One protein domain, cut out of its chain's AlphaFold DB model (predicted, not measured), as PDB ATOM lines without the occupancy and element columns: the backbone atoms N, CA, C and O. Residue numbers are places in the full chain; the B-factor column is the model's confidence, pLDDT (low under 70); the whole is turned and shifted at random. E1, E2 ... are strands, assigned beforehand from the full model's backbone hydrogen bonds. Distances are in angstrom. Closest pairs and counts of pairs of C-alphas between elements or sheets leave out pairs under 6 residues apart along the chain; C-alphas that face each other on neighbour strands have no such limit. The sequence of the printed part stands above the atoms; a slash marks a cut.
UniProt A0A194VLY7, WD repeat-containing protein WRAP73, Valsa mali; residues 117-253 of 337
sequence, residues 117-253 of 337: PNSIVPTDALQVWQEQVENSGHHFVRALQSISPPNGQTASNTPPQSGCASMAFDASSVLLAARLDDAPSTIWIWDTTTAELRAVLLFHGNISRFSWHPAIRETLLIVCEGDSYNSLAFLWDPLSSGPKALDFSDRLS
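What this domain is: This is residues 117 to 253 of the 337 residues of the protein "WD repeat-containing protein WRAP73" of Valsa mali (UniProt A0A194VLY7). A long curled sheet, E2 E1 E6 E5 E4 E3, and a smaller sheet, E7 E8 E9 E10, make a wedge-shaped sandwich, only partly face to face: the edges E3 and E7 come close together, and the sheets spread apart toward E6 and E10. The hairpin E1-E2 carries the large sheet on past E6 and curls it over that open side until E2 comes close to E10, while residues 154 to 159 stick out as a free loop. The printed part has 137 residues with ten named strands, E1 to E10 in chain order, and no named helix; the large sheet is mixed and the small one all antiparallel. The class is all strand, though under half of the residues, 59 of 137, are in named elements. The whole is compact, with a radius of gyration of the C-alphas of 14.8 A and spans of 43 by 42 by 29 A.

Where its parts are: The large sheet holds the longest strand, E1, residues 127 to 134, which begins at C-alpha 127 at (-10.363, -145.925, 53.551) and is 21.7 A from first to last C-alpha. E2 is residues 137 to 142, 16.8 A. E6, residues 196 to 202, is 17.9 A; E5, residues 186 to 191, is 16.7 A; E4, residues 175 to 180, is 16.5 A. E3 is residues 164 to 169, and its C-alpha 164 is at (-15.101, -146.320, 73.857). In the small sheet E7 is residues 207 to 212, E8 residues 220 to 224, E9 residues 232 to 236 and E10 residues 244 to 247, ending at C-alpha 247 at (-11.509, -122.372, 58.243).

How they stand to each other: The large sheet has E2 and E3 as edge strands and is strongly twisted, with C-alphas up to 7.2 A off its best plane; the way across it turns by 90 degrees. E1 and E6 are parallel, at 6 degrees, with N 129 and O 200 2.9 A apart, within hydrogen-bond range. E1 and E2 form a hairpin, antiparallel at 149 degrees, with N 132 and O 139 at 2.7 A. E3 E4 E5 E6 is a meander, each strand the antiparallel neighbour of the one before: N 189 and O 199 join E5 and E6 at 2.8 A, N 178 and O 188 join E4 and E5 at 2.8 A, and N 168 and O 177 join E3 and E4 at 2.9 A. The second meander, E7 E8 E9 E10, has E7 and E10 as edge strands; its C-alphas lie up to 3.9 A off the best plane, only just short of strongly twisted. Within hydrogen-bond range there are N 211 and O 221 between E7 and E8, 2.9 A, N 222 and O 234 between E8 and E9, 2.8 A, and N 246 and O 233 between E10 and E9, 2.7 A. The two sheets form a sandwich, two sheets face to face, with the facing parts 9.4 A centre to centre and their best planes 25 degrees apart. The closest C-alphas of E3 and E7 are those of Ala 168 and Ser 211, 6.6 A apart. E4 and E7 are near each other, with 11 pairs of C-alphas within 10 A. The closest C-alphas of E2 and E10 are those of His 138 and Ala 245, 6.4 A apart. E6 and E10 are apart.

The domain as a whole: The two C-alphas farthest apart are those of Thr 194 and Ser 253, 43.8 A. The printed part has no cut. The link E2 to E3, 21 residues, is long; the tight link E6 to E7 joins the two sheets. Mean pLDDT of the printed part is 91.6, and residues 152 to 160 are under 70.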
ATOM      1  N   PRO A 117      -9.261-152.361  65.617       94.44
ATOM      2  CA  PRO A 117      -7.939-152.955  65.508       94.44
ATOM      3  C   PRO A 117      -6.877-152.057  66.157       94.44
ATOM      4  O   PRO A 117      -7.007-150.832  66.193       94.44
ATOM      5  N   ASN A 118      -5.803-152.676  66.652       91.50
ATOM      6  CA  ASN A 118      -4.610-151.962  67.131       91.50
ATOM      7  C   ASN A 118      -3.682-151.562  65.974       91.50
ATOM      8  O   ASN A 118      -3.001-150.548  66.057       91.50
ATOM      9  N   SER A 119      -3.675-152.357  64.900       93.94
ATOM     10  CA  SER A 119      -2.958-152.075  63.658       93.94
ATOM     11  C   SER A 119      -3.948-152.097  62.504       93.94
ATOM     12  O   SER A 119      -4.670-153.076  62.313       93.94
ATOM     13  N   ILE A 120      -3.993-151.006  61.758       95.12
ATOM     14  CA  ILE A 120      -4.884-150.790  60.631       95.12
ATOM     15  C   ILE A 120      -4.088-151.060  59.366       95.12
ATOM     16  O   ILE A 120      -3.094-150.389  59.101       95.12
ATOM     17  N   VAL A 121      -4.541-152.026  58.576       94.81
ATOM     18  CA  VAL A 121      -3.985-152.311  57.254       94.81
ATOM     19  C   VAL A 121      -4.966-151.752  56.224       94.81
ATOM     20  O   VAL A 121      -6.073-152.287  56.129       94.81
ATOM     21  N   PRO A 122      -4.621-150.680  55.487       93.56
ATOM     22  CA  PRO A 122      -5.482-150.152  54.434       93.56
ATOM     23  C   PRO A 122      -5.799-151.227  53.387       93.56
ATOM     24  O   PRO A 122      -4.927-152.007  53.003       93.56
ATOM     25  N   THR A 123      -7.041-151.255  52.911       93.88
ATOM     26  CA  THR A 123      -7.492-152.143  51.826       93.88
ATOM     27  C   THR A 123      -8.274-151.332  50.795       93.88
ATOM     28  O   THR A 123      -8.471-150.128  50.964       93.88
ATOM     29  N   ASP A 124      -8.744-151.957  49.716       89.31
ATOM     30  CA  ASP A 124      -9.615-151.267  48.751       89.31
ATOM     31  C   ASP A 124     -10.967-150.887  49.375       89.31
ATOM     32  O   ASP A 124     -11.532-149.842  49.060       89.31
ATOM     33  N   ALA A 125     -11.456-151.703  50.315       92.06
ATOM     34  CA  ALA A 125     -12.722-151.480  51.001       92.06
ATOM     35  C   ALA A 125     -12.597-150.561  52.229       92.06
ATOM     36  O   ALA A 125     -13.596-149.953  52.608       92.06
ATOM     37  N   LEU A 126     -11.407-150.456  52.833       96.62
ATOM     38  CA  LEU A 126     -11.127-149.641  54.016       96.62
ATOM     39  C   LEU A 126     -10.350-148.375  53.635       96.62
ATOM     40  O   LEU A 126      -9.162-148.426  53.307       96.62
ATOM     41  N   GLN A 127     -11.006-147.223  53.727       96.31
ATOM     42  CA  GLN A 127     -10.363-145.925  53.551       96.31
ATOM     43  C   GLN A 127      -9.632-145.512  54.833       96.31
ATOM     44  O   GLN A 127     -10.219-145.450  55.906       96.31
ATOM     45  N   VAL A 128      -8.345-145.194  54.741       97.75
ATOM     46  CA  VAL A 128      -7.572-144.711  55.891       97.75
ATOM     47  C   VAL A 128      -6.985-143.364  55.519       97.75
ATOM     48  O   VAL A 128      -6.190-143.284  54.585       97.75
ATOM     49  N   TRP A 129      -7.400-142.317  56.224       97.94
ATOM     50  CA  TRP A 129      -7.020-140.934  55.955       97.94
ATOM     51  C   TRP A 129      -6.139-140.415  57.081       97.94
ATOM     52  O   TRP A 129      -6.514-140.507  58.247       97.94
ATOM     53  N   GLN A 130      -4.974-139.877  56.732       96.94
ATOM     54  CA  GLN A 130      -4.047-139.259  57.672       96.94
ATOM     55  C   GLN A 130      -3.969-137.769  57.405       96.94
ATOM     56  O   GLN A 130      -3.715-137.361  56.271       96.94
ATOM     57  N   GLU A 131      -4.151-136.980  58.450       96.56
ATOM     58  CA  GLU A 131      -3.921-135.549  58.399       96.56
ATOM     59  C   GLU A 131      -2.457-135.259  58.064       96.56
ATOM     60  O   GLU A 131      -1.550-135.955  58.520       96.56
ATOM     61  N   GLN A 132      -2.235-134.222  57.273       95.00
ATOM     62  CA  GLN A 132      -0.960-133.585  56.997       95.00
ATOM     63  C   GLN A 132      -1.145-132.091  57.251       95.00
ATOM     64  O   GLN A 132      -2.145-131.496  56.842       95.00
ATOM     65  N   VAL A 133      -0.184-131.497  57.953       92.38
ATOM     66  CA  VAL A 133      -0.182-130.067  58.260       92.38
ATOM     67  C   VAL A 133       0.966-129.446  57.481       92.38
ATOM     68  O   VAL A 133       2.133-129.700  57.772       92.38
ATOM     69  N   GLU A 134       0.621-128.654  56.473       89.44
ATOM     70  CA  GLU A 134       1.568-127.901  55.652       89.44
ATOM     71  C   GLU A 134       1.239-126.404  55.717       89.44
ATOM     72  O   GLU A 134       0.259-125.986  56.333       89.44
ATOM     73  N   ASN A 135       2.040-125.566  55.055       82.94
ATOM     74  CA  ASN A 135       1.804-124.118  55.021       82.94
ATOM     75  C   ASN A 135       0.449-123.737  54.393       82.94
ATOM     76  O   ASN A 135      -0.056-122.651  54.656       82.94
ATOM     77  N   SER A 136      -0.122-124.606  53.553       80.19
ATOM     78  CA  SER A 136      -1.443-124.448  52.930       80.19
ATOM     79  C   SER A 136      -2.608-124.808  53.861       80.19
ATOM     80  O   SER A 136      -3.762-124.654  53.471       80.19
ATOM     81  N   GLY A 137      -2.316-125.277  55.077       88.62
ATOM     82  CA  GLY A 137      -3.295-125.693  56.070       88.62
ATOM     83  C   GLY A 137      -3.362-127.210  56.241       88.62
ATOM     84  O   GLY A 137      -2.419-127.953  55.952       88.62
ATOM     85  N   HIS A 138      -4.503-127.658  56.758       93.81
ATOM     86  CA  HIS A 138      -4.760-129.051  57.092       93.81
ATOM     87  C   HIS A 138      -5.377-129.767  55.891       93.81
ATOM     88  O   HIS A 138      -6.435-129.374  55.398       93.81
ATOM     89  N   HIS A 139      -4.738-130.838  55.434       94.75
ATOM     90  CA  HIS A 139      -5.269-131.697  54.379       94.75
ATOM     91  C   HIS A 139      -5.048-133.166  54.728       94.75
ATOM     92  O   HIS A 139      -4.334-133.488  55.673       94.75
ATOM     93  N   PHE A 140      -5.677-134.077  53.986       96.81
ATOM     94  CA  PHE A 140      -5.624-135.503  54.288       96.81
ATOM     95  C   PHE A 140      -5.095-136.303  53.110       96.81
ATOM     96  O   PHE A 140      -5.449-136.066  51.958       96.81
ATOM     97  N   VAL A 141      -4.266-137.296  53.420       96.69
ATOM     98  CA  VAL A 141      -3.703-138.224  52.440       96.69
ATOM     99  C   VAL A 141      -4.109-139.651  52.771       96.69
ATOM    100  O   VAL A 141      -4.207-140.045  53.939       96.69
ATOM    101  N   ARG A 142      -4.357-140.452  51.731       96.50
ATOM    102  CA  ARG A 142      -4.721-141.859  51.906       96.50
ATOM    103  C   ARG A 142      -3.496-142.653  52.346       96.50
ATOM    104  O   ARG A 142      -2.461-142.629  51.684       96.50
ATOM    105  N   ALA A 143      -3.618-143.396  53.439       95.19
ATOM    106  CA  ALA A 143      -2.579-144.317  53.859       95.19
ATOM    107  C   ALA A 143      -2.476-145.512  52.905       95.19
ATOM    108  O   ALA A 143      -3.481-146.118  52.532       95.19
ATOM    109  N   LEU A 144      -1.241-145.879  52.568       92.31
ATOM    110  CA  LEU A 144      -0.931-147.032  51.715       92.31
ATOM    111  C   LEU A 144      -0.234-148.166  52.476       92.31
ATOM    112  O   LEU A 144      -0.021-149.242  51.926       92.31
ATOM    113  N   GLN A 145       0.149-147.923  53.727       92.62
ATOM    114  CA  GLN A 145       0.872-148.872  54.567       92.62
ATOM    115  C   GLN A 145       0.135-149.079  55.887       92.62
ATOM    116  O   GLN A 145      -0.716-148.277  56.270       92.62
ATOM    117  N   SER A 146       0.471-150.172  56.572       93.81
ATOM    118  CA  SER A 146      -0.078-150.475  57.891       93.81
ATOM    119  C   SER A 146       0.289-149.380  58.890       93.81
ATOM    120  O   SER A 146       1.454-149.002  58.988       93.81
ATOM    121  N   ILE A 147      -0.689-148.913  59.664       93.44
ATOM    122  CA  ILE A 147      -0.519-147.850  60.660       93.44
ATOM    123  C   ILE A 147      -1.128-148.295  61.979       93.44
ATOM    124  O   ILE A 147      -2.174-148.937  62.012       93.44
ATOM    125  N   SER A 148      -0.487-147.930  63.083       90.06
ATOM    126  CA  SER A 148      -1.101-148.007  64.408       90.06
ATOM    127  C   SER A 148      -1.595-146.612  64.797       90.06
ATOM    128  O   SER A 148      -0.827-145.661  64.630       90.06
ATOM    129  N   PRO A 149      -2.839-146.459  65.287       88.50
ATOM    130  CA  PRO A 149      -3.318-145.181  65.803       88.50
ATOM    131  C   PRO A 149      -2.353-144.601  66.848       88.50
ATOM    132  O   PRO A 149      -1.779-145.376  67.623       88.50
ATOM    133  N   PRO A 150      -2.179-143.270  66.910       81.31
ATOM    134  CA  PRO A 150      -1.407-142.639  67.969       81.31
ATOM    135  C   PRO A 150      -1.984-143.032  69.329       81.31
ATOM    136  O   PRO A 150      -3.151-142.765  69.620       81.31
ATOM    137  N   ASN A 151      -1.174-143.678  70.167       72.62
ATOM    138  CA  ASN A 151      -1.586-143.971  71.532       72.62
ATOM    139  C   ASN A 151      -1.674-142.646  72.296       72.62
ATOM    140  O   ASN A 151      -0.667-141.959  72.453       72.62
ATOM    141  N   GLY A 152      -2.849-142.315  72.833       59.41
ATOM    142  CA  GLY A 152      -3.080-141.109  73.641       59.41
ATOM    143  C   GLY A 152      -2.395-141.117  75.014       59.41
ATOM    144  O   GLY A 152      -2.688-140.276  75.861       59.41
ATOM    145  N   GLN A 153      -1.505-142.078  75.275       59.59
ATOM    146  CA  GLN A 153      -0.829-142.232  76.556       59.59
ATOM    147  C   GLN A 153       0.259-141.166  76.711       59.59
ATOM    148  O   GLN A 153       1.427-141.377  76.395       59.59
ATOM    149  N   THR A 154      -0.119-140.007  77.245       51.72
ATOM    150  CA  THR A 154       0.845-139.084  77.849       51.72
ATOM    151  C   THR A 154       1.417-139.729  79.111       51.72
ATOM    152  O   THR A 154       0.648-140.286  79.900       51.72
ATOM    153  N   ALA A 155       2.737-139.646  79.312       52.19
ATOM    154  CA  ALA A 155       3.471-140.149  80.480       52.19
ATOM    155  C   ALA A 155       3.042-139.445  81.788       52.19
ATOM    156  O   ALA A 155       3.770-138.640  82.363       52.19
ATOM    157  N   SER A 156       1.823-139.723  82.232       55.41
ATOM    158  CA  SER A 156       1.178-139.174  83.417       55.41
ATOM    159  C   SER A 156       0.903-140.306  84.406       55.41
ATOM    160  O   SER A 156       0.682-141.450  84.017       55.41
ATOM    161  N   ASN A 157       0.916-139.990  85.701       54.41
ATOM    162  CA  ASN A 157       0.692-140.957  86.787       54.41
ATOM    163  C   ASN A 157      -0.779-141.408  86.924       54.41
ATOM    164  O   ASN A 157      -1.136-142.035  87.921       54.41
ATOM    165  N   THR A 158      -1.653-141.065  85.974       58.84
ATOM    166  CA  THR A 158      -3.039-141.540  85.943       58.84
ATOM    167  C   THR A 158      -3.131-142.892  85.239       58.84
ATOM    168  O   THR A 158      -2.434-143.108  84.248       58.84
ATOM    169  N   PRO A 159      -3.990-143.810  85.717       60.31
ATOM    170  CA  PRO A 159      -4.200-145.081  85.039       60.31
ATOM    171  C   PRO A 159      -4.694-144.830  83.605       60.31
ATOM    172  O   PRO A 159      -5.516-143.931  83.404       60.31
ATOM    173  N   PRO A 160      -4.213-145.599  82.612       64.75
ATOM    174  CA  PRO A 160      -4.620-145.417  81.226       64.75
ATOM    175  C   PRO A 160      -6.134-145.614  81.105       64.75
ATOM    176  O   PRO A 160      -6.661-146.675  81.444       64.75
ATOM    177  N   GLN A 161      -6.837-144.578  80.644       77.19
ATOM    178  CA  GLN A 161      -8.243-144.699  80.277       77.19
ATOM    179  C   GLN A 161      -8.343-145.533  78.998       77.19
ATOM    180  O   GLN A 161      -7.540-145.385  78.079       77.19
ATOM    181  N   SER A 162      -9.301-146.455  78.975       84.50
ATOM    182  CA  SER A 162      -9.481-147.412  77.887       84.50
ATOM    183  C   SER A 162     -10.949-147.513  77.490       84.50
ATOM    184  O   SER A 162     -11.871-147.304  78.293       84.50
ATOM    185  N   GLY A 163     -11.130-147.899  76.234       89.88
ATOM    186  CA  GLY A 163     -12.397-148.265  75.633       89.88
ATOM    187  C   GLY A 163     -13.077-147.134  74.898       89.88
ATOM    188  O   GLY A 163     -12.441-146.152  74.522       89.88
ATOM    189  N   CYS A 164     -14.371-147.297  74.645       94.00
ATOM    190  CA  CYS A 164     -15.101-146.320  73.857       94.00
ATOM    191  C   CYS A 164     -15.316-145.027  74.650       94.00
ATOM    192  O   CYS A 164     -15.712-145.054  75.821       94.00
ATOM    193  N   ALA A 165     -15.020-143.909  73.994       95.38
ATOM    194  CA  ALA A 165     -15.055-142.567  74.557       95.38
ATOM    195  C   ALA A 165     -16.207-141.730  73.994       95.38
ATOM    196  O   ALA A 165     -16.783-140.907  74.700       95.38
ATOM    197  N   SER A 166     -16.560-141.952  72.728       97.38
ATOM    198  CA  SER A 166     -17.776-141.424  72.112       97.38
ATOM    199  C   SER A 166     -18.186-142.291  70.928       97.38
ATOM    200  O   SER A 166     -17.344-142.934  70.298       97.38
ATOM    201  N   MET A 167     -19.476-142.286  70.612       98.19
ATOM    202  CA  MET A 167     -20.042-142.949  69.442       98.19
ATOM    203  C   MET A 167     -21.258-142.170  68.930       98.19
ATOM    204  O   MET A 167     -21.896-141.467  69.715       98.19
ATOM    205  N   ALA A 168     -21.486-142.229  67.619       98.44
ATOM    206  CA  ALA A 168     -22.660-141.661  66.968       98.44
ATOM    207  C   ALA A 168     -23.047-142.487  65.729       98.44
ATOM    208  O   ALA A 168     -22.190-142.756  64.881       98.44
ATOM    209  N   PHE A 169     -24.325-142.822  65.581       98.62
ATOM    210  CA  PHE A 169     -24.928-143.346  64.363       98.62
ATOM    211  C   PHE A 169     -25.216-142.221  63.375       98.62
ATOM    212  O   PHE A 169     -25.602-141.110  63.754       98.62
ATOM    213  N   ASP A 170     -25.068-142.520  62.090       97.94
ATOM    214  CA  ASP A 170     -25.502-141.617  61.035       97.94
ATOM    215  C   ASP A 170     -27.035-141.613  60.883       97.94
ATOM    216  O   ASP A 170     -27.749-142.484  61.392       97.94
ATOM    217  N   ALA A 171     -27.559-140.645  60.125       95.62
ATOM    218  CA  ALA A 171     -28.994-140.530  59.862       95.62
ATOM    219  C   ALA A 171     -29.596-141.793  59.208       95.62
ATOM    220  O   ALA A 171     -30.794-142.050  59.330       95.62
ATOM    221  N   SER A 172     -28.782-142.596  58.511       96.62
ATOM    222  CA  SER A 172     -29.210-143.858  57.908       96.62
ATOM    223  C   SER A 172     -29.303-145.035  58.875       96.62
ATOM    224  O   SER A 172     -29.969-146.006  58.521       96.62
ATOM    225  N   SER A 173     -28.684-144.943  60.060       97.31
ATOM    226  CA  SER A 173     -28.467-146.062  60.990       97.31
ATOM    227  C   SER A 173     -27.557-147.178  60.457       97.31
ATOM    228  O   SER A 173     -27.530-148.261  61.040       97.31
ATOM    229  N   VAL A 174     -26.830-146.942  59.361       97.44
ATOM    230  CA  VAL A 174     -25.913-147.920  58.746       97.44
ATOM    231  C   VAL A 174     -24.482-147.686  59.202       97.44
ATOM    232  O   VAL A 174     -23.751-148.652  59.412       97.44
ATOM    233  N   LEU A 175     -24.074-146.424  59.363       98.44
ATOM    234  CA  LEU A 175     -22.725-146.092  59.799       98.44
ATOM    235  C   LEU A 175     -22.704-145.734  61.282       98.44
ATOM    236  O   LEU A 175     -23.539-144.971  61.764       98.44
ATOM    237  N   LEU A 176     -21.698-146.248  61.986       98.75
ATOM    238  CA  LEU A 176     -21.372-145.872  63.356       98.75
ATOM    239  C   LEU A 176     -19.967-145.271  63.387       98.75
ATOM    240  O   LEU A 176     -18.986-145.961  63.105       98.75
ATOM    241  N   ALA A 177     -19.870-143.998  63.760       98.75
ATOM    242  CA  ALA A 177     -18.605-143.365  64.101       98.75
ATOM    243  C   ALA A 177     -18.306-143.605  65.580       98.75
ATOM    244  O   ALA A 177     -19.185-143.457  66.426       98.75
ATOM    245  N   ALA A 178     -17.062-143.929  65.903       98.56
ATOM    246  CA  ALA A 178     -16.593-144.100  67.267       98.56
ATOM    247  C   ALA A 178     -15.244-143.410  67.470       98.56
ATOM    248  O   ALA A 178     -14.468-143.264  66.527       98.56
ATOM    249  N   ARG A 179     -14.957-143.032  68.717       97.88
ATOM    250  CA  ARG A 179     -13.631-142.642  69.213       97.88
ATOM    251  C   ARG A 179     -13.316-143.440  70.478       97.88
ATOM    252  O   ARG A 179     -14.216-143.713  71.276       97.88
ATOM    253  N   LEU A 180     -12.052-143.796  70.677       96.00
ATOM    254  CA  LEU A 180     -11.568-144.527  71.844       96.00
ATOM    255  C   LEU A 180     -10.718-143.623  72.741       96.00
ATOM    256  O   LEU A 180     -10.086-142.684  72.258       96.00
ATOM    257  N   ASP A 181     -10.678-143.934  74.035       93.44
ATOM    258  CA  ASP A 181      -9.864-143.203  75.016       93.44
ATOM    259  C   ASP A 181      -8.360-143.397  74.766       93.44
ATOM    260  O   ASP A 181      -7.564-142.486  74.984       93.44
ATOM    261  N   ASP A 182      -7.963-144.573  74.273       92.31
ATOM    262  CA  ASP A 182      -6.563-144.928  74.035       92.31
ATOM    263  C   ASP A 182      -6.020-144.444  72.681       92.31
ATOM    264  O   ASP A 182      -4.806-144.450  72.477       92.31
ATOM    265  N   ALA A 183      -6.890-143.972  71.787       94.50
ATOM    266  CA  ALA A 183      -6.529-143.332  70.524       94.50
ATOM    267  C   ALA A 183      -7.449-142.112  70.257       94.50
ATOM    268  O   ALA A 183      -8.318-142.137  69.380       94.50
ATOM    269  N   PRO A 184      -7.267-141.026  71.036       95.25
ATOM    270  CA  PRO A 184      -8.179-139.880  71.098       95.25
ATOM    271  C   PRO A 184      -8.171-138.989  69.851       95.25
ATOM    272  O   PRO A 184      -9.067-138.157  69.711       95.25
ATOM    273  N   SER A 185      -7.187-139.140  68.964       96.38
ATOM    274  CA  SER A 185      -7.070-138.415  67.692       96.38
ATOM    275  C   SER A 185      -7.518-139.250  66.484       96.38
ATOM    276  O   SER A 185      -7.237-138.913  65.338       96.38
ATOM    277  N   THR A 186      -8.202-140.375  66.718       97.81
ATOM    278  CA  THR A 186      -8.693-141.269  65.663       97.81
ATOM    279  C   THR A 186     -10.215-141.416  65.716       97.81
ATOM    280  O   THR A 186     -10.788-141.583  66.792       97.81
ATOM    281  N   ILE A 187     -10.873-141.374  64.554       98.50
ATOM    282  CA  ILE A 187     -12.280-141.773  64.383       98.50
ATOM    283  C   ILE A 187     -12.322-143.065  63.576       98.50
ATOM    284  O   ILE A 187     -11.709-143.155  62.513       98.50
ATOM    285  N   TRP A 188     -13.083-144.044  64.053       98.56
ATOM    286  CA  TRP A 188     -13.379-145.281  63.333       98.56
ATOM    287  C   TRP A 188     -14.820-145.254  62.858       98.56
ATOM    288  O   TRP A 188     -15.715-144.952  63.642       98.56
ATOM    289  N   ILE A 189     -15.042-145.584  61.591       98.69
ATOM    290  CA  ILE A 189     -16.360-145.568  60.961       98.69
ATOM    291  C   ILE A 189     -16.671-146.983  60.492       98.69
ATOM    292  O   ILE A 189     -16.023-147.514  59.585       98.69
ATOM    293  N   TRP A 190     -17.650-147.596  61.145       98.69
ATOM    294  CA  TRP A 190     -18.088-148.966  60.912       98.69
ATOM    295  C   TRP A 190     -19.395-149.001  60.137       98.69
ATOM    296  O   TRP A 190     -20.286-148.207  60.416       98.69
ATOM    297  N   ASP A 191     -19.533-149.971  59.241       97.94
ATOM    298  CA  ASP A 191     -20.827-150.402  58.718       97.94
ATOM    299  C   ASP A 191     -21.426-151.430  59.686       97.94
ATOM    300  O   ASP A 191     -20.860-152.502  59.922       97.94
ATOM    301  N   THR A 192     -22.571-151.103  60.277       96.94
ATOM    302  CA  THR A 192     -23.249-151.964  61.251       96.94
ATOM    303  C   THR A 192     -24.115-153.043  60.613       96.94
ATOM    304  O   THR A 192     -24.684-153.862  61.321       96.94
ATOM    305  N   THR A 193     -24.241-153.080  59.291       95.69
ATOM    306  CA  THR A 193     -24.911-154.168  58.569       95.69
ATOM    307  C   THR A 193     -23.941-155.314  58.317       95.69
ATOM    308  O   THR A 193     -24.295-156.479  58.493       95.69
ATOM    309  N   THR A 194     -22.709-154.986  57.921       95.31
ATOM    310  CA  THR A 194     -21.677-155.972  57.563       95.31
ATOM    311  C   THR A 194     -20.657-156.220  58.672       95.31
ATOM    312  O   THR A 194     -19.902-157.187  58.592       95.31
ATOM    313  N   ALA A 195     -20.649-155.388  59.721       96.06
ATOM    314  CA  ALA A 195     -19.605-155.349  60.747       96.06
ATOM    315  C   ALA A 195     -18.201-155.081  60.167       96.06
ATOM    316  O   ALA A 195     -17.196-155.540  60.711       96.06
ATOM    317  N   GLU A 196     -18.126-154.326  59.068       96.94
ATOM    318  CA  GLU A 196     -16.870-153.965  58.410       96.94
ATOM    319  C   GLU A 196     -16.435-152.544  58.768       96.94
ATOM    320  O   GLU A 196     -17.234-151.607  58.803       96.94
ATOM    321  N   LEU A 197     -15.135-152.366  59.000       97.88
ATOM    322  CA  LEU A 197     -14.546-151.045  59.162       97.88
ATOM    323  C   LEU A 197     -14.437-150.400  57.774       97.88
ATOM    324  O   LEU A 197     -13.725-150.911  56.909       97.88
ATOM    325  N   ARG A 198     -15.159-149.299  57.555       97.81
ATOM    326  CA  ARG A 198     -15.253-148.609  56.257       97.81
ATOM    327  C   ARG A 198     -14.233-147.493  56.131       97.81
ATOM    328  O   ARG A 198     -13.606-147.350  55.081       97.81
ATOM    329  N   ALA A 199     -14.047-146.727  57.203       98.31
ATOM    330  CA  ALA A 199     -13.062-145.662  57.229       98.31
ATOM    331  C   ALA A 199     -12.385-145.501  58.595       98.31
ATOM    332  O   ALA A 199     -12.973-145.776  59.642       98.31
ATOM    333  N   VAL A 200     -11.139-145.026  58.571       98.38
ATOM    334  CA  VAL A 200     -10.427-144.516  59.745       98.38
ATOM    335  C   VAL A 200      -9.845-143.147  59.425       98.38
ATOM    336  O   VAL A 200      -9.133-142.993  58.433       98.38
ATOM    337  N   LEU A 201     -10.140-142.167  60.275       98.44
ATOM    338  CA  LEU A 201      -9.684-140.785  60.141       98.44
ATOM    339  C   LEU A 201      -8.681-140.497  61.259       98.44
ATOM    340  O   LEU A 201      -9.054-140.537  62.431       98.44
ATOM    341  N   LEU A 202      -7.418-140.250  60.908       97.50
ATOM    342  CA  LEU A 202      -6.338-139.961  61.848       97.50
ATOM    343  C   LEU A 202      -5.984-138.475  61.802       97.50
ATOM    344  O   LEU A 202      -5.499-137.985  60.783       97.50
ATOM    345  N   PHE A 203      -6.188-137.799  62.924       96.81
ATOM    346  CA  PHE A 203      -5.807-136.413  63.162       96.81
ATOM    347  C   PHE A 203      -4.528-136.357  64.012       96.81
ATOM    348  O   PHE A 203      -4.206-137.292  64.756       96.81
ATOM    349  N   HIS A 204      -3.804-135.244  63.937       94.56
ATOM    350  CA  HIS A 204      -2.742-134.883  64.871       94.56
ATOM    351  C   HIS A 204      -3.328-134.340  66.180       94.56
ATOM    352  O   HIS A 204      -2.794-134.616  67.251       94.56
ATOM    353  N   GLY A 205      -4.420-133.571  66.099       93.38
ATOM    354  CA  GLY A 205      -5.152-133.061  67.259       93.38
ATOM    355  C   GLY A 205      -6.107-134.098  67.851       93.38
ATOM    356  O   GLY A 205      -6.702-134.901  67.131       93.38
ATOM    357  N   ASN A 206      -6.301-134.063  69.171       95.06
ATOM    358  CA  ASN A 206      -7.334-134.873  69.814       95.06
ATOM    359  C   ASN A 206      -8.714-134.443  69.317       95.06
ATOM    360  O   ASN A 206      -8.987-133.257  69.171       95.06
ATOM    361  N   ILE A 207      -9.615-135.393  69.096       96.44
ATOM    362  CA  ILE A 207     -10.984-135.082  68.688       96.44
ATOM    363  C   ILE A 207     -11.790-134.718  69.933       96.44
ATOM    364  O   ILE A 207     -11.996-135.560  70.810       96.44
ATOM    365  N   SER A 208     -12.277-133.476  69.982       95.06
ATOM    366  CA  SER A 208     -13.165-132.992  71.048       95.06
ATOM    367  C   SER A 208     -14.600-133.479  70.858       95.06
ATOM    368  O   SER A 208     -15.309-133.782  71.819       95.06
ATOM    369  N   ARG A 209     -15.050-133.519  69.597       96.19
ATOM    370  CA  ARG A 209     -16.426-133.812  69.204       96.19
ATOM    371  C   ARG A 209     -16.469-134.261  67.752       96.19
ATOM    372  O   ARG A 209     -15.758-133.729  66.905       96.19
ATOM    373  N   PHE A 210     -17.397-135.160  67.464       98.25
ATOM    374  CA  PHE A 210     -17.923-135.354  66.123       98.25
ATOM    375  C   PHE A 210     -19.444-135.513  66.178       98.25
ATOM    376  O   PHE A 210     -20.000-135.864  67.221       98.25
ATOM    377  N   SER A 211     -20.119-135.237  65.069       98.00
ATOM    378  CA  SER A 211     -21.562-135.438  64.929       98.00
ATOM    379  C   SER A 211     -21.935-135.625  63.467       98.00
ATOM    380  O   SER A 211     -21.553-134.810  62.625       98.00
ATOM    381  N   TRP A 212     -22.718-136.657  63.169       98.06
ATOM    382  CA  TRP A 212     -23.316-136.819  61.849       98.06
ATOM    383  C   TRP A 212     -24.354-135.732  61.578       98.06
ATOM    384  O   TRP A 212     -24.989-135.219  62.504       98.06
ATOM    385  N   HIS A 213     -24.537-135.387  60.307       96.06
ATOM    386  CA  HIS A 213     -25.641-134.542  59.890       96.06
ATOM    387  C   HIS A 213     -26.966-135.243  60.240       96.06
ATOM    388  O   HIS A 213     -27.128-136.432  59.966       96.06
ATOM    389  N   PRO A 214     -27.958-134.531  60.803       93.25
ATOM    390  CA  PRO A 214     -29.199-135.139  61.303       93.25
ATOM    391  C   PRO A 214     -30.140-135.724  60.233       93.25
ATOM    392  O   PRO A 214     -31.178-136.275  60.582       93.25
ATOM    393  N   ALA A 215     -29.827-135.580  58.943       90.94
ATOM    394  CA  ALA A 215     -30.751-135.892  57.846       90.94
ATOM    395  C   ALA A 215     -29.998-136.340  56.588       90.94
ATOM    396  O   ALA A 215     -30.336-137.366  56.001       90.94
ATOM    397  N   ILE A 216     -28.942-135.611  56.214       92.06
ATOM    398  CA  ILE A 216     -28.036-136.011  55.139       92.06
ATOM    399  C   ILE A 216     -27.187-137.180  55.640       92.06
ATOM    400  O   ILE A 216     -26.510-137.093  56.665       92.06
ATOM    401  N   ARG A 217     -27.265-138.304  54.932       94.50
ATOM    402  CA  ARG A 217     -26.548-139.530  55.293       94.50
ATOM    403  C   ARG A 217     -25.043-139.346  55.126       94.50
ATOM    404  O   ARG A 217     -24.599-138.520  54.334       94.50
ATOM    405  N   GLU A 218     -24.277-140.118  55.892       96.25
ATOM    406  CA  GLU A 218     -22.818-140.247  55.747       96.25
ATOM    407  C   GLU A 218     -22.012-138.930  55.799       96.25
ATOM    408  O   GLU A 218     -20.842-138.913  55.442       96.25
ATOM    409  N   THR A 219     -22.598-137.832  56.284       96.38
ATOM    410  CA  THR A 219     -21.930-136.528  56.386       96.38
ATOM    411  C   THR A 219     -21.528-136.272  57.832       96.38
ATOM    412  O   THR A 219     -22.386-136.084  58.695       96.38
ATOM    413  N   LEU A 220     -20.230-136.281  58.123       98.31
ATOM    414  CA  LEU A 220     -19.681-136.189  59.474       98.31
ATOM    415  C   LEU A 220     -19.014-134.831  59.706       98.31
ATOM    416  O   LEU A 220     -18.107-134.457  58.970       98.31
ATOM    417  N   LEU A 221     -19.421-134.128  60.764       98.31
ATOM    418  CA  LEU A 221     -18.725-132.952  61.288       98.31
ATOM    419  C   LEU A 221     -17.770-133.372  62.401       98.31
ATOM    420  O   LEU A 221     -18.155-134.144  63.278       98.31
ATOM    421  N   ILE A 222     -16.554-132.833  62.389       98.44
ATOM    422  CA  ILE A 222     -15.481-133.164  63.328       98.44
ATOM    423  C   ILE A 222     -14.843-131.868  63.834       98.44
ATOM    424  O   ILE A 222     -14.596-130.948  63.057       98.44
ATOM    425  N   VAL A 223     -14.568-131.799  65.137       97.00
ATOM    426  CA  VAL A 223     -13.878-130.673  65.780       97.00
ATOM    427  C   VAL A 223     -12.758-131.209  66.667       97.00
ATOM    428  O   VAL A 223     -12.993-132.028  67.566       97.00
ATOM    429  N   CYS A 224     -11.546-130.714  66.447       95.62
ATOM    430  CA  CYS A 224     -10.351-131.096  67.194       95.62
ATOM    431  C   CYS A 224     -10.008-130.078  68.292       95.62
ATOM    432  O   CYS A 224     -10.456-128.936  68.269       95.62
ATOM    433  N   GLU A 225      -9.237-130.517  69.281       92.31
ATOM    434  CA  GLU A 225      -8.672-129.693  70.349       92.31
ATOM    435  C   GLU A 225      -7.275-129.193  69.977       92.31
ATOM    436  O   GLU A 225      -6.523-129.881  69.283       92.31
ATOM    437  N   GLY A 226      -6.899-128.046  70.540       89.00
ATOM    438  CA  GLY A 226      -5.564-127.463  70.431       89.00
ATOM    439  C   GLY A 226      -5.558-126.173  69.621       89.00
ATOM    440  O   GLY A 226      -6.417-125.957  68.772       89.00
ATOM    441  N   ASP A 227      -4.558-125.327  69.869       87.31
ATOM    442  CA  ASP A 227      -4.542-123.958  69.345       87.31
ATOM    443  C   ASP A 227      -4.555-123.882  67.812       87.31
ATOM    444  O   ASP A 227      -5.176-122.986  67.247       87.31
ATOM    445  N   SER A 228      -3.956-124.867  67.132       88.75
ATOM    446  CA  SER A 228      -3.990-124.988  65.667       88.75
ATOM    447  C   SER A 228      -5.372-125.331  65.099       88.75
ATOM    448  O   SER A 228      -5.552-125.286  63.890       88.75
ATOM    449  N   TYR A 229      -6.342-125.684  65.947       91.31
ATOM    450  CA  TYR A 229      -7.697-126.086  65.562       91.31
ATOM    451  C   TYR A 229      -8.780-125.124  66.067       91.31
ATOM    452  O   TYR A 229      -9.956-125.338  65.782       91.31
ATOM    453  N   ASN A 230      -8.423-124.056  66.791       88.62
ATOM    454  CA  ASN A 230      -9.390-123.158  67.442       88.62
ATOM    455  C   ASN A 230     -10.334-122.431  66.468       88.62
ATOM    456  O   ASN A 230     -11.369-121.935  66.903       88.62
ATOM    457  N   SER A 231     -10.005-122.378  65.175       90.56
ATOM    458  CA  SER A 231     -10.849-121.823  64.110       90.56
ATOM    459  C   SER A 231     -11.259-122.854  63.057       90.56
ATOM    460  O   SER A 231     -11.841-122.473  62.042       90.56
ATOM    461  N   LEU A 232     -10.965-124.140  63.275       93.50
ATOM    462  CA  LEU A 232     -11.161-125.192  62.282       93.50
ATOM    463  C   LEU A 232     -12.276-126.154  62.680       93.50
ATOM    464  O   LEU A 232     -12.387-126.611  63.818       93.50
ATOM    465  N   ALA A 233     -13.061-126.537  61.683       96.00
ATOM    466  CA  ALA A 233     -13.872-127.743  61.715       96.00
ATOM    467  C   ALA A 233     -13.560-128.591  60.486       96.00
ATOM    468  O   ALA A 233     -13.022-128.085  59.506       96.00
ATOM    469  N   PHE A 234     -13.916-129.868  60.508       97.38
ATOM    470  CA  PHE A 234     -13.727-130.744  59.359       97.38
ATOM    471  C   PHE A 234     -15.031-131.421  58.976       97.38
ATOM    472  O   PHE A 234     -15.807-131.829  59.842       97.38
ATOM    473  N   LEU A 235     -15.242-131.565  57.672       97.62
ATOM    474  CA  LEU A 235     -16.323-132.354  57.106       97.62
ATOM    475  C   LEU A 235     -15.774-133.579  56.405       97.62
ATOM    476  O   LEU A 235     -14.803-133.491  55.661       97.62
ATOM    477  N   TRP A 236     -16.424-134.713  56.607       98.12
ATOM    478  CA  TRP A 236     -16.094-135.941  55.907       98.12
ATOM    479  C   TRP A 236     -17.350-136.603  55.358       98.12
ATOM    480  O   TRP A 236     -18.374-136.665  56.035       98.12
ATOM    481  N   ASP A 237     -17.223-137.137  54.150       95.88
ATOM    482  CA  ASP A 237     -18.168-138.058  53.532       95.88
ATOM    483  C   ASP A 237     -17.390-139.175  52.798       95.88
ATOM    484  O   ASP A 237     -16.212-138.980  52.472       95.88
ATOM    485  N   PRO A 238     -17.985-140.348  52.516       95.56
ATOM    486  CA  PRO A 238     -17.264-141.468  51.901       95.56
ATOM    487  C   PRO A 238     -16.713-141.202  50.493       95.56
ATOM    488  O   PRO A 238     -15.812-141.919  50.043       95.56
ATOM    489  N   LEU A 239     -17.260-140.206  49.785       94.00
ATOM    490  CA  LEU A 239     -16.843-139.815  48.436       94.00
ATOM    491  C   LEU A 239     -15.719-138.770  48.466       94.00
ATOM    492  O   LEU A 239     -15.001-138.601  47.478       94.00
ATOM    493  N   SER A 240     -15.532-138.083  49.594       92.69
ATOM    494  CA  SER A 240     -14.444-137.137  49.804       92.69
ATOM    495  C   SER A 240     -13.069-137.817  49.776       92.69
ATOM    496  O   SER A 240     -12.884-138.959  50.203       92.69
ATOM    497  N   SER A 241     -12.054-137.077  49.319       94.44
ATOM    498  CA  SER A 241     -10.643-137.484  49.426       94.44
ATOM    499  C   SER A 241     -10.082-137.201  50.826       94.44
ATOM    500  O   SER A 241      -9.040-136.573  50.978       94.44
ATOM    501  N   GLY A 242     -10.815-137.645  51.846       96.00
ATOM    502  CA  GLY A 242     -10.535-137.394  53.252       96.00
ATOM    503  C   GLY A 242     -11.241-136.151  53.805       96.00
ATOM    504  O   GLY A 242     -11.889-135.414  53.059       96.00
ATOM    505  N   PRO A 243     -11.150-135.937  55.132       97.81
ATOM    506  CA  PRO A 243     -11.771-134.797  55.789       97.81
ATOM    507  C   PRO A 243     -11.334-133.461  55.173       97.81
ATOM    508  O   PRO A 243     -10.148-133.197  54.991       97.81
ATOM    509  N   LYS A 244     -12.305-132.604  54.865       95.50
ATOM    510  CA  LYS A 244     -12.102-131.257  54.326       95.50
ATOM    511  C   LYS A 244     -12.161-130.241  55.458       95.50
ATOM    512  O   LYS A 244     -13.155-130.202  56.182       95.50
ATOM    513  N   ALA A 245     -11.118-129.430  55.596       94.25
ATOM    514  CA  ALA A 245     -11.077-128.354  56.578       94.25
ATOM    515  C   ALA A 245     -12.022-127.206  56.184       94.25
ATOM    516  O   ALA A 245     -12.077-126.793  55.026       94.25
ATOM    517  N   LEU A 246     -12.744-126.687  57.170       93.25
ATOM    518  CA  LEU A 246     -13.497-125.443  57.127       93.25
ATOM    519  C   LEU A 246     -12.785-124.458  58.051       93.25
ATOM    520  O   LEU A 246     -12.747-124.686  59.262       93.25
ATOM    521  N   ASP A 247     -12.220-123.395  57.479       91.88
ATOM    522  CA  ASP A 247     -11.509-122.372  58.243       91.88
ATOM    523  C   ASP A 247     -12.380-121.136  58.483       91.88
ATOM    524  O   ASP A 247     -12.954-120.552  57.562       91.88
ATOM    525  N   PHE A 248     -12.474-120.746  59.753       91.19
ATOM    526  CA  PHE A 248     -13.214-119.581  60.223       91.19
ATOM    527  C   PHE A 248     -12.303-118.489  60.806       91.19
ATOM    528  O   PHE A 248     -12.821-117.530  61.378       91.19
ATOM    529  N   SER A 249     -10.979-118.613  60.661       88.88
ATOM    530  CA  SER A 249      -9.966-117.702  61.223       88.88
ATOM    531  C   SER A 249     -10.170-116.233  60.831       88.88
ATOM    532  O   SER A 249      -9.994-115.336  61.653       88.88
ATOM    533  N   ASP A 250     -10.630-115.978  59.605       86.19
ATOM    534  CA  ASP A 250     -10.896-114.624  59.103       86.19
ATOM    535  C   ASP A 250     -12.153-113.971  59.705       86.19
ATOM    536  O   ASP A 250     -12.355-112.759  59.587       86.19
ATOM    537  N   ARG A 251     -13.050-114.764  60.306       84.06
ATOM    538  CA  ARG A 251     -14.394-114.316  60.726       84.06
ATOM    539  C   ARG A 251     -14.629-114.426  62.223       84.06
ATOM    540  O   ARG A 251     -15.444-113.676  62.754       84.06
ATOM    541  N   LEU A 252     -13.951-115.361  62.874       83.94
ATOM    542  CA  LEU A 252     -14.033-115.622  64.301       83.94
ATOM    543  C   LEU A 252     -12.644-115.457  64.904       83.94
ATOM    544  O   LEU A 252     -11.646-115.883  64.335       83.94
ATOM    545  N   SER A 253     -12.591-114.808  66.061       76.00
ATOM    546  CA  SER A 253     -11.333-114.447  66.732       76.00
ATOM    547  C   SER A 253     -11.273-114.944  68.176       76.00
ATOM    548  O   SER A 253     -10.357-114.588  68.915       76.00
TER     549      SER A 253